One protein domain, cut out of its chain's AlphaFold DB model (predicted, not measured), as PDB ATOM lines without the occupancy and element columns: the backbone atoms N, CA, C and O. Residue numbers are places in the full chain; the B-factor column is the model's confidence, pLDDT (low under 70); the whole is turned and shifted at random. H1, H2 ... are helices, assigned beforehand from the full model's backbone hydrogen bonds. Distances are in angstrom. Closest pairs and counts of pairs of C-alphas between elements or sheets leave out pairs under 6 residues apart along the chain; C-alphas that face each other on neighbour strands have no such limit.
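AT A GLANCE: This is residues 110 to 156 and 181 to 221 of the 226 residues of the protein "SANT domain-containing protein" of Phytophthora kernoviae (UniProt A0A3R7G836). One long helix, H4, makes the long axis, and H1, H2 and H3 form a small head over its middle; both ends of H4 stick out past the head, and H5 lies beyond the second end. The printed part has 88 residues with five named helices, H1 to H5 in order, and no named strand: all helix. It is loose, with a radius of gyration of the C-alphas of 16.3 A, and elongated, spanning 56 by 32 by 22 A.

HOW THE PARTS SIT: Start at H1, residues 110 to 122, which touches H2, residues 126 to 130; their closest C-alphas, of Ala 118 and Ile 129, are 5.3 A apart. H2 touches residues 138 to 142 alone of H3, residues 138 to 151; the closest C-alphas, of Ala 130 and Val 138, are 5.4 A apart. H1 and H3 are near each other. Residues 147 to 151 alone of H3 touch H4, residues 181 to 206, at its residues 195 to 199 alone, the closest C-alphas being those of His 151 and Tyr 195, 6.2 A; the steep tilt is 63 degrees, opposite ways. H1 is close to H4 but not clearly touching, with C-alphas of Ile 112 and Thr 196 closest at 7.4 A. H5, residues 209 to 219, touches no helix. In H1, H2 and H4 every O i to N i+4 pair is within hydrogen-bond range; in H3 9 of 10 are, and in H5 1 of 7, beside 6 of 8 O i to N i+3 pairs.

IN THESE COORDINATES: Find C-alpha 110 at (31.572, 116.941, -14.217); from there H1 runs 18.0 A. H2 is 6.0 A long, H3 19.9 A. H4 runs 37.6 A from C-alpha 181 at (36.167, 124.768, 8.735), and H5 16.8 A to C-alpha 219 at (-3.886, 119.288, -28.561).

THE WHOLE: Residues 181 to 187 and 204 to 221 stand free. Residues 157 to 180 are not printed; C-alphas 156 and 181 are 18.9 A apart across this cut. Of the links printed whole, none is long. pLDDT is under 70 at residues 151 to 156 and 206 to 221.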
ATOM      1  N   LEU A 110      30.252 116.393 -13.887       88.00
ATOM      2  CA  LEU A 110      31.572 116.941 -14.217       88.00
ATOM      3  C   LEU A 110      31.463 118.316 -14.892       88.00
ATOM      4  O   LEU A 110      32.158 119.241 -14.489       88.00
ATOM      5  N   GLU A 111      30.562 118.480 -15.865       90.81
ATOM      6  CA  GLU A 111      30.312 119.776 -16.522       90.81
ATOM      7  C   GLU A 111      29.720 120.809 -15.554       90.81
ATOM      8  O   GLU A 111      30.062 121.984 -15.631       90.81
ATOM      9  N   ILE A 112      28.893 120.372 -14.600       89.00
ATOM     10  CA  ILE A 112      28.365 121.218 -13.518       89.00
ATOM     11  C   ILE A 112      29.510 121.720 -12.617       89.00
ATOM     12  O   ILE A 112      29.586 122.910 -12.321       89.00
ATOM     13  N   GLY A 113      30.457 120.844 -12.254       89.19
ATOM     14  CA  GLY A 113      31.654 121.231 -11.500       89.19
ATOM     15  C   GLY A 113      32.586 122.176 -12.272       89.19
ATOM     16  O   GLY A 113      33.051 123.166 -11.712       89.19
ATOM     17  N   LEU A 114      32.810 121.920 -13.567       92.44
ATOM     18  CA  LEU A 114      33.581 122.811 -14.444       92.44
ATOM     19  C   LEU A 114      32.910 124.184 -14.595       92.44
ATOM     20  O   LEU A 114      33.600 125.201 -14.574       92.44
ATOM     21  N   PHE A 115      31.577 124.230 -14.694       92.44
ATOM     22  CA  PHE A 115      30.817 125.480 -14.708       92.44
ATOM     23  C   PHE A 115      30.996 126.268 -13.405       92.44
ATOM     24  O   PHE A 115      31.225 127.471 -13.464       92.44
ATOM     25  N   GLU A 116      30.916 125.619 -12.239       90.56
ATOM     26  CA  GLU A 116      31.133 126.274 -10.941       90.56
ATOM     27  C   GLU A 116      32.542 126.870 -10.839       90.56
ATOM     28  O   GLU A 116      32.693 128.043 -10.507       90.56
ATOM     29  N   GLU A 117      33.566 126.091 -11.188       93.00
ATOM     30  CA  GLU A 117      34.969 126.516 -11.155       93.00
ATOM     31  C   GLU A 117      35.252 127.657 -12.155       93.00
ATOM     32  O   GLU A 117      36.016 128.584 -11.872       93.00
ATOM     33  N   ALA A 118      34.598 127.633 -13.319       94.06
ATOM     34  CA  ALA A 118      34.644 128.711 -14.300       94.06
ATOM     35  C   ALA A 118      33.880 129.964 -13.830       94.06
ATOM     36  O   ALA A 118      34.371 131.076 -14.012       94.06
ATOM     37  N   TYR A 119      32.720 129.812 -13.189       93.88
ATOM     38  CA  TYR A 119      31.917 130.916 -12.656       93.88
ATOM     39  C   TYR A 119      32.605 131.599 -11.458       93.88
ATOM     40  O   TYR A 119      32.577 132.824 -11.355       93.88
ATOM     41  N   GLU A 120      33.288 130.844 -10.587       91.56
ATOM     42  CA  GLU A 120      34.113 131.412  -9.506       91.56
ATOM     43  C   GLU A 120      35.331 132.197 -10.042       91.56
ATOM     44  O   GLU A 120      35.741 133.173  -9.414       91.56
ATOM     45  N   ARG A 121      35.874 131.839 -11.221       93.69
ATOM     46  CA  ARG A 121      36.982 132.564 -11.881       93.69
ATOM     47  C   ARG A 121      36.549 133.769 -12.721       93.69
ATOM     48  O   ARG A 121      37.142 134.837 -12.606       93.69
ATOM     49  N   PHE A 122      35.569 133.583 -13.602       93.88
ATOM     50  CA  PHE A 122      35.206 134.529 -14.669       93.88
ATOM     51  C   PHE A 122      33.886 135.273 -14.397       93.88
ATOM     52  O   PHE A 122      33.478 136.152 -15.160       93.88
ATOM     53  N   GLY A 123      33.192 134.948 -13.303       92.06
ATOM     54  CA  GLY A 123      31.946 135.597 -12.912       92.06
ATOM     55  C   GLY A 123      30.818 135.323 -13.905       92.06
ATOM     56  O   GLY A 123      30.250 134.242 -13.920       92.06
ATOM     57  N   LYS A 124      30.448 136.325 -14.709       93.06
ATOM     58  CA  LYS A 124      29.340 136.234 -15.684       93.06
ATOM     59  C   LYS A 124      29.799 136.290 -17.142       93.06
ATOM     60  O   LYS A 124      28.970 136.508 -18.023       93.06
ATOM     61  N   ASP A 125      31.091 136.120 -17.404       95.25
ATOM     62  CA  ASP A 125      31.571 135.965 -18.773       95.25
ATOM     63  C   ASP A 125      31.202 134.569 -19.299       95.25
ATOM     64  O   ASP A 125      31.921 133.585 -19.125       95.25
ATOM     65  N   PHE A 126      30.029 134.476 -19.927       94.19
ATOM     66  CA  PHE A 126      29.529 133.224 -20.490       94.19
ATOM     67  C   PHE A 126      30.357 132.717 -21.681       94.19
ATOM     68  O   PHE A 126      30.236 131.539 -22.011       94.19
ATOM     69  N   HIS A 127      31.199 133.553 -22.305       95.31
ATOM     70  CA  HIS A 127      32.137 133.104 -23.335       95.31
ATOM     71  C   HIS A 127      33.328 132.396 -22.682       95.31
ATOM     72  O   HIS A 127      33.557 131.223 -22.970       95.31
ATOM     73  N   ALA A 128      33.989 133.042 -21.715       93.94
ATOM     74  CA  ALA A 128      35.089 132.438 -20.960       93.94
ATOM     75  C   ALA A 128      34.664 131.169 -20.189       93.94
ATOM     76  O   ALA A 128      35.452 130.234 -20.052       93.94
ATOM     77  N   ILE A 129      33.410 131.099 -19.717       95.00
ATOM     78  CA  ILE A 129      32.842 129.886 -19.100       95.00
ATOM     79  C   ILE A 129      32.629 128.772 -20.135       95.00
ATOM     80  O   ILE A 129      33.007 127.633 -19.870       95.00
ATOM     81  N   ALA A 130      32.062 129.071 -21.311       93.44
ATOM     82  CA  ALA A 130      31.841 128.061 -22.350       93.44
ATOM     83  C   ALA A 130      33.161 127.478 -22.891       93.44
ATOM     84  O   ALA A 130      33.222 126.291 -23.196       93.44
ATOM     85  N   GLU A 131      34.247 128.258 -22.923       94.56
ATOM     86  CA  GLU A 131      35.589 127.755 -23.264       94.56
ATOM     87  C   GLU A 131      36.116 126.679 -22.291       94.56
ATOM     88  O   GLU A 131      36.976 125.886 -22.669       94.56
ATOM     89  N   GLN A 132      35.589 126.598 -21.059       94.06
ATOM     90  CA  GLN A 132      35.921 125.526 -20.105       94.06
ATOM     91  C   GLN A 132      35.066 124.257 -20.289       94.06
ATOM     92  O   GLN A 132      35.318 123.248 -19.628       94.06
ATOM     93  N   LEU A 133      34.041 124.292 -21.147       92.19
ATOM     94  CA  LEU A 133      33.031 123.243 -21.289       92.19
ATOM     95  C   LEU A 133      33.057 122.657 -22.714       92.19
ATOM     96  O   LEU A 133      32.288 123.087 -23.571       92.19
ATOM     97  N   PRO A 134      33.887 121.633 -22.999       86.81
ATOM     98  CA  PRO A 134      34.153 121.180 -24.372       86.81
ATOM     99  C   PRO A 134      32.920 120.668 -25.140       86.81
ATOM    100  O   PRO A 134      32.965 120.581 -26.364       86.81
ATOM    101  N   ASN A 135      31.827 120.345 -24.437       86.50
ATOM    102  CA  ASN A 135      30.576 119.830 -25.001       86.50
ATOM    103  C   ASN A 135      29.365 120.770 -24.792       86.50
ATOM    104  O   ASN A 135      28.233 120.343 -25.022       86.50
ATOM    105  N   LYS A 136      29.557 122.014 -24.320       88.31
ATOM    106  CA  LYS A 136      28.468 122.981 -24.076       88.31
ATOM    107  C   LYS A 136      28.827 124.346 -24.654       88.31
ATOM    108  O   LYS A 136      29.904 124.878 -24.422       88.31
ATOM    109  N   THR A 137      27.904 124.948 -25.390       92.44
ATOM    110  CA  THR A 137      28.076 126.286 -25.963       92.44
ATOM    111  C   THR A 137      27.558 127.371 -25.016       92.44
ATOM    112  O   THR A 137      26.842 127.106 -24.045       92.44
ATOM    113  N   VAL A 138      27.836 128.636 -25.342       92.94
ATOM    114  CA  VAL A 138      27.250 129.811 -24.666       92.94
ATOM    115  C   VAL A 138      25.711 129.739 -24.633       92.94
ATOM    116  O   VAL A 138      25.094 130.129 -23.642       92.94
ATOM    117  N   LYS A 139      25.081 129.185 -25.684       89.94
ATOM    118  CA  LYS A 139      23.617 129.039 -25.784       89.94
ATOM    119  C   LYS A 139      23.041 128.022 -24.801       89.94
ATOM    120  O   LYS A 139      21.894 128.186 -24.409       89.94
ATOM    121  N   ASP A 140      23.827 127.030 -24.395       89.31
ATOM    122  CA  ASP A 140      23.431 125.992 -23.432       89.31
ATOM    123  C   ASP A 140      23.761 126.441 -21.995       89.31
ATOM    124  O   ASP A 140      23.006 126.217 -21.047       89.31
ATOM    125  N   THR A 141      24.878 127.165 -21.853       91.12
ATOM    126  CA  THR A 141      25.404 127.715 -20.592       91.12
ATOM    127  C   THR A 141      24.484 128.780 -19.981       91.12
ATOM    128  O   THR A 141      24.308 128.824 -18.762       91.12
ATOM    129  N   ILE A 142      23.860 129.634 -20.802       91.44
ATOM    130  CA  ILE A 142      22.970 130.702 -20.317       91.44
ATOM    131  C   ILE A 142      21.676 130.140 -19.683       91.44
ATOM    132  O   ILE A 142      21.395 130.499 -18.537       91.44
ATOM    133  N   PRO A 143      20.898 129.241 -20.328       88.25
ATOM    134  CA  PRO A 143      19.778 128.546 -19.687       88.25
ATOM    135  C   PRO A 143      20.195 127.799 -18.418       88.25
ATOM    136  O   PRO A 143      19.532 127.939 -17.387       88.25
ATOM    137  N   PHE A 144      21.322 127.076 -18.463       86.94
ATOM    138  CA  PHE A 144      21.854 126.364 -17.303       86.94
ATOM    139  C   PHE A 144      22.082 127.300 -16.108       86.94
ATOM    140  O   PHE A 144      21.593 127.009 -15.016       86.94
ATOM    141  N   TYR A 145      22.713 128.467 -16.307       90.00
ATOM    142  CA  TYR A 145      22.926 129.462 -15.248       90.00
ATOM    143  C   TYR A 145      21.631 129.859 -14.526       90.00
ATOM    144  O   TYR A 145      21.626 129.971 -13.299       90.00
ATOM    145  N   TYR A 146      20.517 130.049 -15.240       85.81
ATOM    146  CA  TYR A 146      19.245 130.409 -14.603       85.81
ATOM    147  C   TYR A 146      18.648 129.258 -13.778       85.81
ATOM    148  O   TYR A 146      18.099 129.511 -12.702       85.81
ATOM    149  N   ILE A 147      18.796 128.005 -14.225       82.81
ATOM    150  CA  ILE A 147      18.345 126.820 -13.476       82.81
ATOM    151  C   ILE A 147      19.246 126.601 -12.248       82.81
ATOM    152  O   ILE A 147      18.746 126.537 -11.125       82.81
ATOM    153  N   TRP A 148      20.568 126.581 -12.433       83.75
ATOM    154  CA  TRP A 148      21.567 126.463 -11.366       83.75
ATOM    155  C   TRP A 148      21.427 127.573 -10.318       83.75
ATOM    156  O   TRP A 148      21.428 127.308  -9.117       83.75
ATOM    157  N   LYS A 149      21.186 128.822 -10.730       82.69
ATOM    158  CA  LYS A 149      20.926 129.918  -9.791       82.69
ATOM    159  C   LYS A 149      19.651 129.671  -8.979       82.69
ATOM    160  O   LYS A 149      19.649 129.914  -7.775       82.69
ATOM    161  N   LYS A 150      18.578 129.189  -9.608       75.00
ATOM    162  CA  LYS A 150      17.282 128.938  -8.957       75.00
ATOM    163  C   LYS A 150      17.314 127.752  -7.980       75.00
ATOM    164  O   LYS A 150      16.637 127.824  -6.959       75.00
ATOM    165  N   HIS A 151      18.080 126.702  -8.282       68.44
ATOM    166  CA  HIS A 151      18.074 125.439  -7.529       68.44
ATOM    167  C   HIS A 151      19.347 125.191  -6.694       68.44
ATOM    168  O   HIS A 151      19.252 124.660  -5.595       68.44
ATOM    169  N   GLY A 152      20.528 125.622  -7.153       60.00
ATOM    170  CA  GLY A 152      21.803 125.436  -6.447       60.00
ATOM    171  C   GLY A 152      22.217 126.576  -5.518       60.00
ATOM    172  O   GLY A 152      22.780 126.339  -4.450       60.00
ATOM    173  N   SER A 153      21.890 127.827  -5.863       55.03
ATOM    174  CA  SER A 153      22.282 128.985  -5.035       55.03
ATOM    175  C   SER A 153      21.346 129.279  -3.849       55.03
ATOM    176  O   SER A 153      21.668 130.111  -2.999       55.03
ATOM    177  N   CYS A 154      20.201 128.591  -3.737       46.34
ATOM    178  CA  CYS A 154      19.125 128.920  -2.791       46.34
ATOM    179  C   CYS A 154      19.365 128.477  -1.328       46.34
ATOM    180  O   CYS A 154      18.422 128.276  -0.564       46.34
ATOM    181  N   SER A 155      20.624 128.400  -0.893       44.53
ATOM    182  CA  SER A 155      21.017 128.146   0.503       44.53
ATOM    183  C   SER A 155      20.805 129.347   1.445       44.53
ATOM    184  O   SER A 155      21.120 129.252   2.628       44.53
ATOM    185  N   LYS A 156      20.260 130.470   0.946       50.62
ATOM    186  CA  LYS A 156      20.015 131.707   1.713       50.62
ATOM    187  C   LYS A 156      18.600 131.888   2.281       50.62
ATOM    188  O   LYS A 156      18.432 132.770   3.110       50.62
ATOM    189  N   GLU A 181      35.944 124.669  10.185       84.31
ATOM    190  CA  GLU A 181      36.167 124.768   8.735       84.31
ATOM    191  C   GLU A 181      35.934 123.445   7.998       84.31
ATOM    192  O   GLU A 181      35.322 123.449   6.929       84.31
ATOM    193  N   THR A 182      36.333 122.302   8.565       86.94
ATOM    194  CA  THR A 182      36.027 120.994   7.962       86.94
ATOM    195  C   THR A 182      34.534 120.672   8.033       86.94
ATOM    196  O   THR A 182      33.995 120.153   7.055       86.94
ATOM    197  N   LEU A 183      33.817 121.072   9.091       81.75
ATOM    198  CA  LEU A 183      32.350 120.986   9.128       81.75
ATOM    199  C   LEU A 183      31.694 121.871   8.052       81.75
ATOM    200  O   LEU A 183      30.870 121.379   7.278       81.75
ATOM    201  N   LYS A 184      32.100 123.146   7.926       85.19
ATOM    202  CA  LYS A 184      31.618 124.054   6.860       85.19
ATOM    203  C   LYS A 184      31.899 123.497   5.462       85.19
ATOM    204  O   LYS A 184      31.043 123.602   4.582       85.19
ATOM    205  N   LEU A 185      33.070 122.895   5.249       83.88
ATOM    206  CA  LEU A 185      33.444 122.252   3.989       83.88
ATOM    207  C   LEU A 185      32.547 121.047   3.686       83.88
ATOM    208  O   LEU A 185      31.962 120.991   2.606       83.88
ATOM    209  N   MET A 186      32.379 120.122   4.634       81.56
ATOM    210  CA  MET A 186      31.513 118.949   4.464       81.56
ATOM    211  C   MET A 186      30.065 119.349   4.170       81.56
ATOM    212  O   MET A 186      29.412 118.732   3.330       81.56
ATOM    213  N   ASP A 187      29.575 120.425   4.786       84.44
ATOM    214  CA  ASP A 187      28.217 120.909   4.555       84.44
ATOM    215  C   ASP A 187      28.068 121.658   3.213       84.44
ATOM    216  O   ASP A 187      27.036 121.527   2.551       84.44
ATOM    217  N   ARG A 188      29.111 122.363   2.732       82.75
ATOM    218  CA  ARG A 188      29.187 122.870   1.341       82.75
ATOM    219  C   ARG A 188      29.169 121.721   0.328       82.75
ATOM    220  O   ARG A 188      28.417 121.786  -0.642       82.75
ATOM    221  N   LEU A 189      29.955 120.667   0.560       80.75
ATOM    222  CA  LEU A 189      30.030 119.487  -0.310       80.75
ATOM    223  C   LEU A 189      28.696 118.724  -0.351       80.75
ATOM    224  O   LEU A 189      28.225 118.381  -1.434       80.75
ATOM    225  N   ARG A 190      28.045 118.535   0.804       81.00
ATOM    226  CA  ARG A 190      26.697 117.953   0.911       81.00
ATOM    227  C   ARG A 190      25.669 118.778   0.131       81.00
ATOM    228  O   ARG A 190      24.916 118.211  -0.655       81.00
ATOM    229  N   LYS A 191      25.663 120.105   0.302       78.44
ATOM    230  CA  LYS A 191      24.753 121.015  -0.421       78.44
ATOM    231  C   LYS A 191      24.981 120.971  -1.935       78.44
ATOM    232  O   LYS A 191      23.996 120.930  -2.666       78.44
ATOM    233  N   ARG A 192      26.237 120.882  -2.397       79.38
ATOM    234  CA  ARG A 192      26.561 120.657  -3.818       79.38
ATOM    235  C   ARG A 192      26.009 119.335  -4.338       79.38
ATOM    236  O   ARG A 192      25.341 119.325  -5.363       79.38
ATOM    237  N   GLN A 193      26.232 118.231  -3.624       80.12
ATOM    238  CA  GLN A 193      25.726 116.930  -4.065       80.12
ATOM    239  C   GLN A 193      24.195 116.922  -4.199       80.12
ATOM    240  O   GLN A 193      23.679 116.331  -5.145       80.12
ATOM    241  N   ILE A 194      23.486 117.606  -3.290       80.50
ATOM    242  CA  ILE A 194      22.024 117.741  -3.328       80.50
ATOM    243  C   ILE A 194      21.577 118.526  -4.566       80.50
ATOM    244  O   ILE A 194      20.847 117.969  -5.377       80.50
ATOM    245  N   TYR A 195      22.044 119.764  -4.783       75.06
ATOM    246  CA  TYR A 195      21.535 120.536  -5.926       75.06
ATOM    247  C   TYR A 195      21.971 119.980  -7.282       75.06
ATOM    248  O   TYR A 195      21.242 120.132  -8.260       75.06
ATOM    249  N   THR A 196      23.134 119.325  -7.363       80.06
ATOM    250  CA  THR A 196      23.556 118.621  -8.578       80.06
ATOM    251  C   THR A 196      22.601 117.468  -8.869       80.06
ATOM    252  O   THR A 196      22.195 117.292 -10.014       80.06
ATOM    253  N   GLN A 197      22.169 116.726  -7.844       75.88
ATOM    254  CA  GLN A 197      21.164 115.677  -7.996       75.88
ATOM    255  C   GLN A 197      19.788 116.252  -8.381       75.88
ATOM    256  O   GLN A 197      19.237 115.828  -9.394       75.88
ATOM    257  N   ASP A 198      19.290 117.269  -7.665       74.56
ATOM    258  CA  ASP A 198      18.011 117.945  -7.954       74.56
ATOM    259  C   ASP A 198      17.964 118.502  -9.388       74.56
ATOM    260  O   ASP A 198      16.954 118.379 -10.083       74.56
ATOM    261  N   TYR A 199      19.068 119.100  -9.853       78.19
ATOM    262  CA  TYR A 199      19.212 119.575 -11.228       78.19
ATOM    263  C   TYR A 199      19.139 118.413 -12.231       78.19
ATOM    264  O   TYR A 199      18.377 118.485 -13.196       78.19
ATOM    265  N   LEU A 200      19.903 117.336 -12.009       78.38
ATOM    266  CA  LEU A 200      19.936 116.181 -12.910       78.38
ATOM    267  C   LEU A 200      18.574 115.470 -12.964       78.38
ATOM    268  O   LEU A 200      18.184 114.974 -14.020       78.38
ATOM    269  N   ASP A 201      17.849 115.417 -11.845       77.38
ATOM    270  CA  ASP A 201      16.489 114.876 -11.778       77.38
ATOM    271  C   ASP A 201      15.483 115.783 -12.502       77.38
ATOM    272  O   ASP A 201      14.638 115.277 -13.243       77.38
ATOM    273  N   ALA A 202      15.607 117.109 -12.386       72.12
ATOM    274  CA  ALA A 202      14.780 118.060 -13.131       72.12
ATOM    275  C   ALA A 202      15.030 118.005 -14.651       72.12
ATOM    276  O   ALA A 202      14.072 117.991 -15.426       72.12
ATOM    277  N   ALA A 203      16.290 117.912 -15.089       72.00
ATOM    278  CA  ALA A 203      16.646 117.743 -16.500       72.00
ATOM    279  C   ALA A 203      16.072 116.428 -17.063       72.00
ATOM    280  O   ALA A 203      15.362 116.432 -18.071       72.00
ATOM    281  N   ARG A 204      16.261 115.309 -16.349       76.44
ATOM    282  CA  ARG A 204      15.699 114.003 -16.735       76.44
ATOM    283  C   ARG A 204      14.170 113.949 -16.678       76.44
ATOM    284  O   ARG A 204      13.577 113.168 -17.420       76.44
ATOM    285  N   ALA A 205      13.510 114.776 -15.864       72.25
ATOM    286  CA  ALA A 205      12.052 114.908 -15.883       72.25
ATOM    287  C   ALA A 205      11.544 115.573 -17.176       72.25
ATOM    288  O   ALA A 205      10.520 115.145 -17.706       72.25
ATOM    289  N   ILE A 206      12.276 116.562 -17.706       66.12
ATOM    290  CA  ILE A 206      11.971 117.232 -18.984       66.12
ATOM    291  C   ILE A 206      12.261 116.298 -20.172       66.12
ATOM    292  O   ILE A 206      11.449 116.205 -21.088       66.12
ATOM    293  N   ALA A 207      13.372 115.555 -20.129       63.03
ATOM    294  CA  ALA A 207      13.758 114.596 -21.171       63.03
ATOM    295  C   ALA A 207      12.959 113.269 -21.152       63.03
ATOM    296  O   ALA A 207      13.124 112.427 -22.035       63.03
ATOM    297  N   SER A 208      12.098 113.042 -20.153       49.03
ATOM    298  CA  SER A 208      11.370 111.778 -20.001       49.03
ATOM    299  C   SER A 208      10.232 111.633 -21.026       49.03
ATOM    300  O   SER A 208       9.313 112.457 -21.040       49.03
ATOM    301  N   PRO A 209      10.167 110.533 -21.808       54.47
ATOM    302  CA  PRO A 209       9.092 110.318 -22.784       54.47
ATOM    303  C   PRO A 209       7.703 110.155 -22.140       54.47
ATOM    304  O   PRO A 209       6.689 110.231 -22.834       54.47
ATOM    305  N   VAL A 210       7.624 109.978 -20.814       50.09
ATOM    306  CA  VAL A 210       6.354 109.972 -20.069       50.09
ATOM    307  C   VAL A 210       5.676 111.350 -20.105       50.09
ATOM    308  O   VAL A 210       4.448 111.418 -20.159       50.09
ATOM    309  N   PHE A 211       6.450 112.443 -20.170       43.06
ATOM    310  CA  PHE A 211       5.926 113.816 -20.223       43.06
ATOM    311  C   PHE A 211       5.133 114.105 -21.514       43.06
ATOM    312  O   PHE A 211       4.239 114.954 -21.529       43.06
ATOM    313  N   SER A 212       5.388 113.336 -22.581       45.69
ATOM    314  CA  SER A 212       4.698 113.445 -23.874       45.69
ATOM    315  C   SER A 212       3.170 113.276 -23.755       45.69
ATOM    316  O   SER A 212       2.402 113.963 -24.429       45.69
ATOM    317  N   LYS A 213       2.700 112.439 -22.814       44.66
ATOM    318  CA  LYS A 213       1.270 112.112 -22.656       44.66
ATOM    319  C   LYS A 213       0.395 113.229 -22.073       44.66
ATOM    320  O   LYS A 213      -0.822 113.066 -22.039       44.66
ATOM    321  N   HIS A 214       0.962 114.350 -21.619       44.84
ATOM    322  CA  HIS A 214       0.163 115.486 -21.135       44.84
ATOM    323  C   HIS A 214      -0.084 116.562 -22.201       44.84
ATOM    324  O   HIS A 214      -1.143 117.186 -22.198       44.84
ATOM    325  N   PHE A 215       0.818 116.729 -23.175       39.75
ATOM    326  CA  PHE A 215       0.605 117.687 -24.268       39.75
ATOM    327  C   PHE A 215      -0.422 117.219 -25.308       39.75
ATOM    328  O   PHE A 215      -1.054 118.051 -25.958       39.75
ATOM    329  N   GLU A 216      -0.647 115.911 -25.431       43.06
ATOM    330  CA  GLU A 216      -1.643 115.359 -26.358       43.06
ATOM    331  C   GLU A 216      -3.088 115.695 -25.936       43.06
ATOM    332  O   GLU A 216      -3.926 115.983 -26.788       43.06
ATOM    333  N   VAL A 217      -3.361 115.810 -24.626       50.44
ATOM    334  CA  VAL A 217      -4.666 116.266 -24.102       50.44
ATOM    335  C   VAL A 217      -4.928 117.733 -24.466       50.44
ATOM    336  O   VAL A 217      -6.020 118.077 -24.916       50.44
ATOM    337  N   CYS A 218      -3.912 118.596 -24.357       41.22
ATOM    338  CA  CYS A 218      -4.013 120.005 -24.753       41.22
ATOM    339  C   CYS A 218      -4.153 120.201 -26.274       41.22
ATOM    340  O   CYS A 218      -4.629 121.248 -26.710       41.22
ATOM    341  N   ARG A 219      -3.773 119.211 -27.094       41.03
ATOM    342  CA  ARG A 219      -3.886 119.288 -28.561       41.03
ATOM    343  C   ARG A 219      -5.269 118.904 -29.097       41.03
ATOM    344  O   ARG A 219      -5.582 119.249 -30.233       41.03
ATOM    345  N   LEU A 220      -6.106 118.249 -28.289       45.97
ATOM    346  CA  LEU A 220      -7.473 117.854 -28.660       45.97
ATOM    347  C   LEU A 220      -8.537 118.936 -28.395       45.97
ATOM    348  O   LEU A 220      -9.683 118.764 -28.798       45.97
ATOM    349  N   TYR A 221      -8.171 120.066 -27.779       45.84
ATOM    350  CA  TYR A 221      -9.088 121.178 -27.472       45.84
ATOM    351  C   TYR A 221      -9.015 122.372 -28.443       45.84
ATOM    352  O   TYR A 221      -9.566 123.434 -28.160       45.84
TER     353      TYR A 221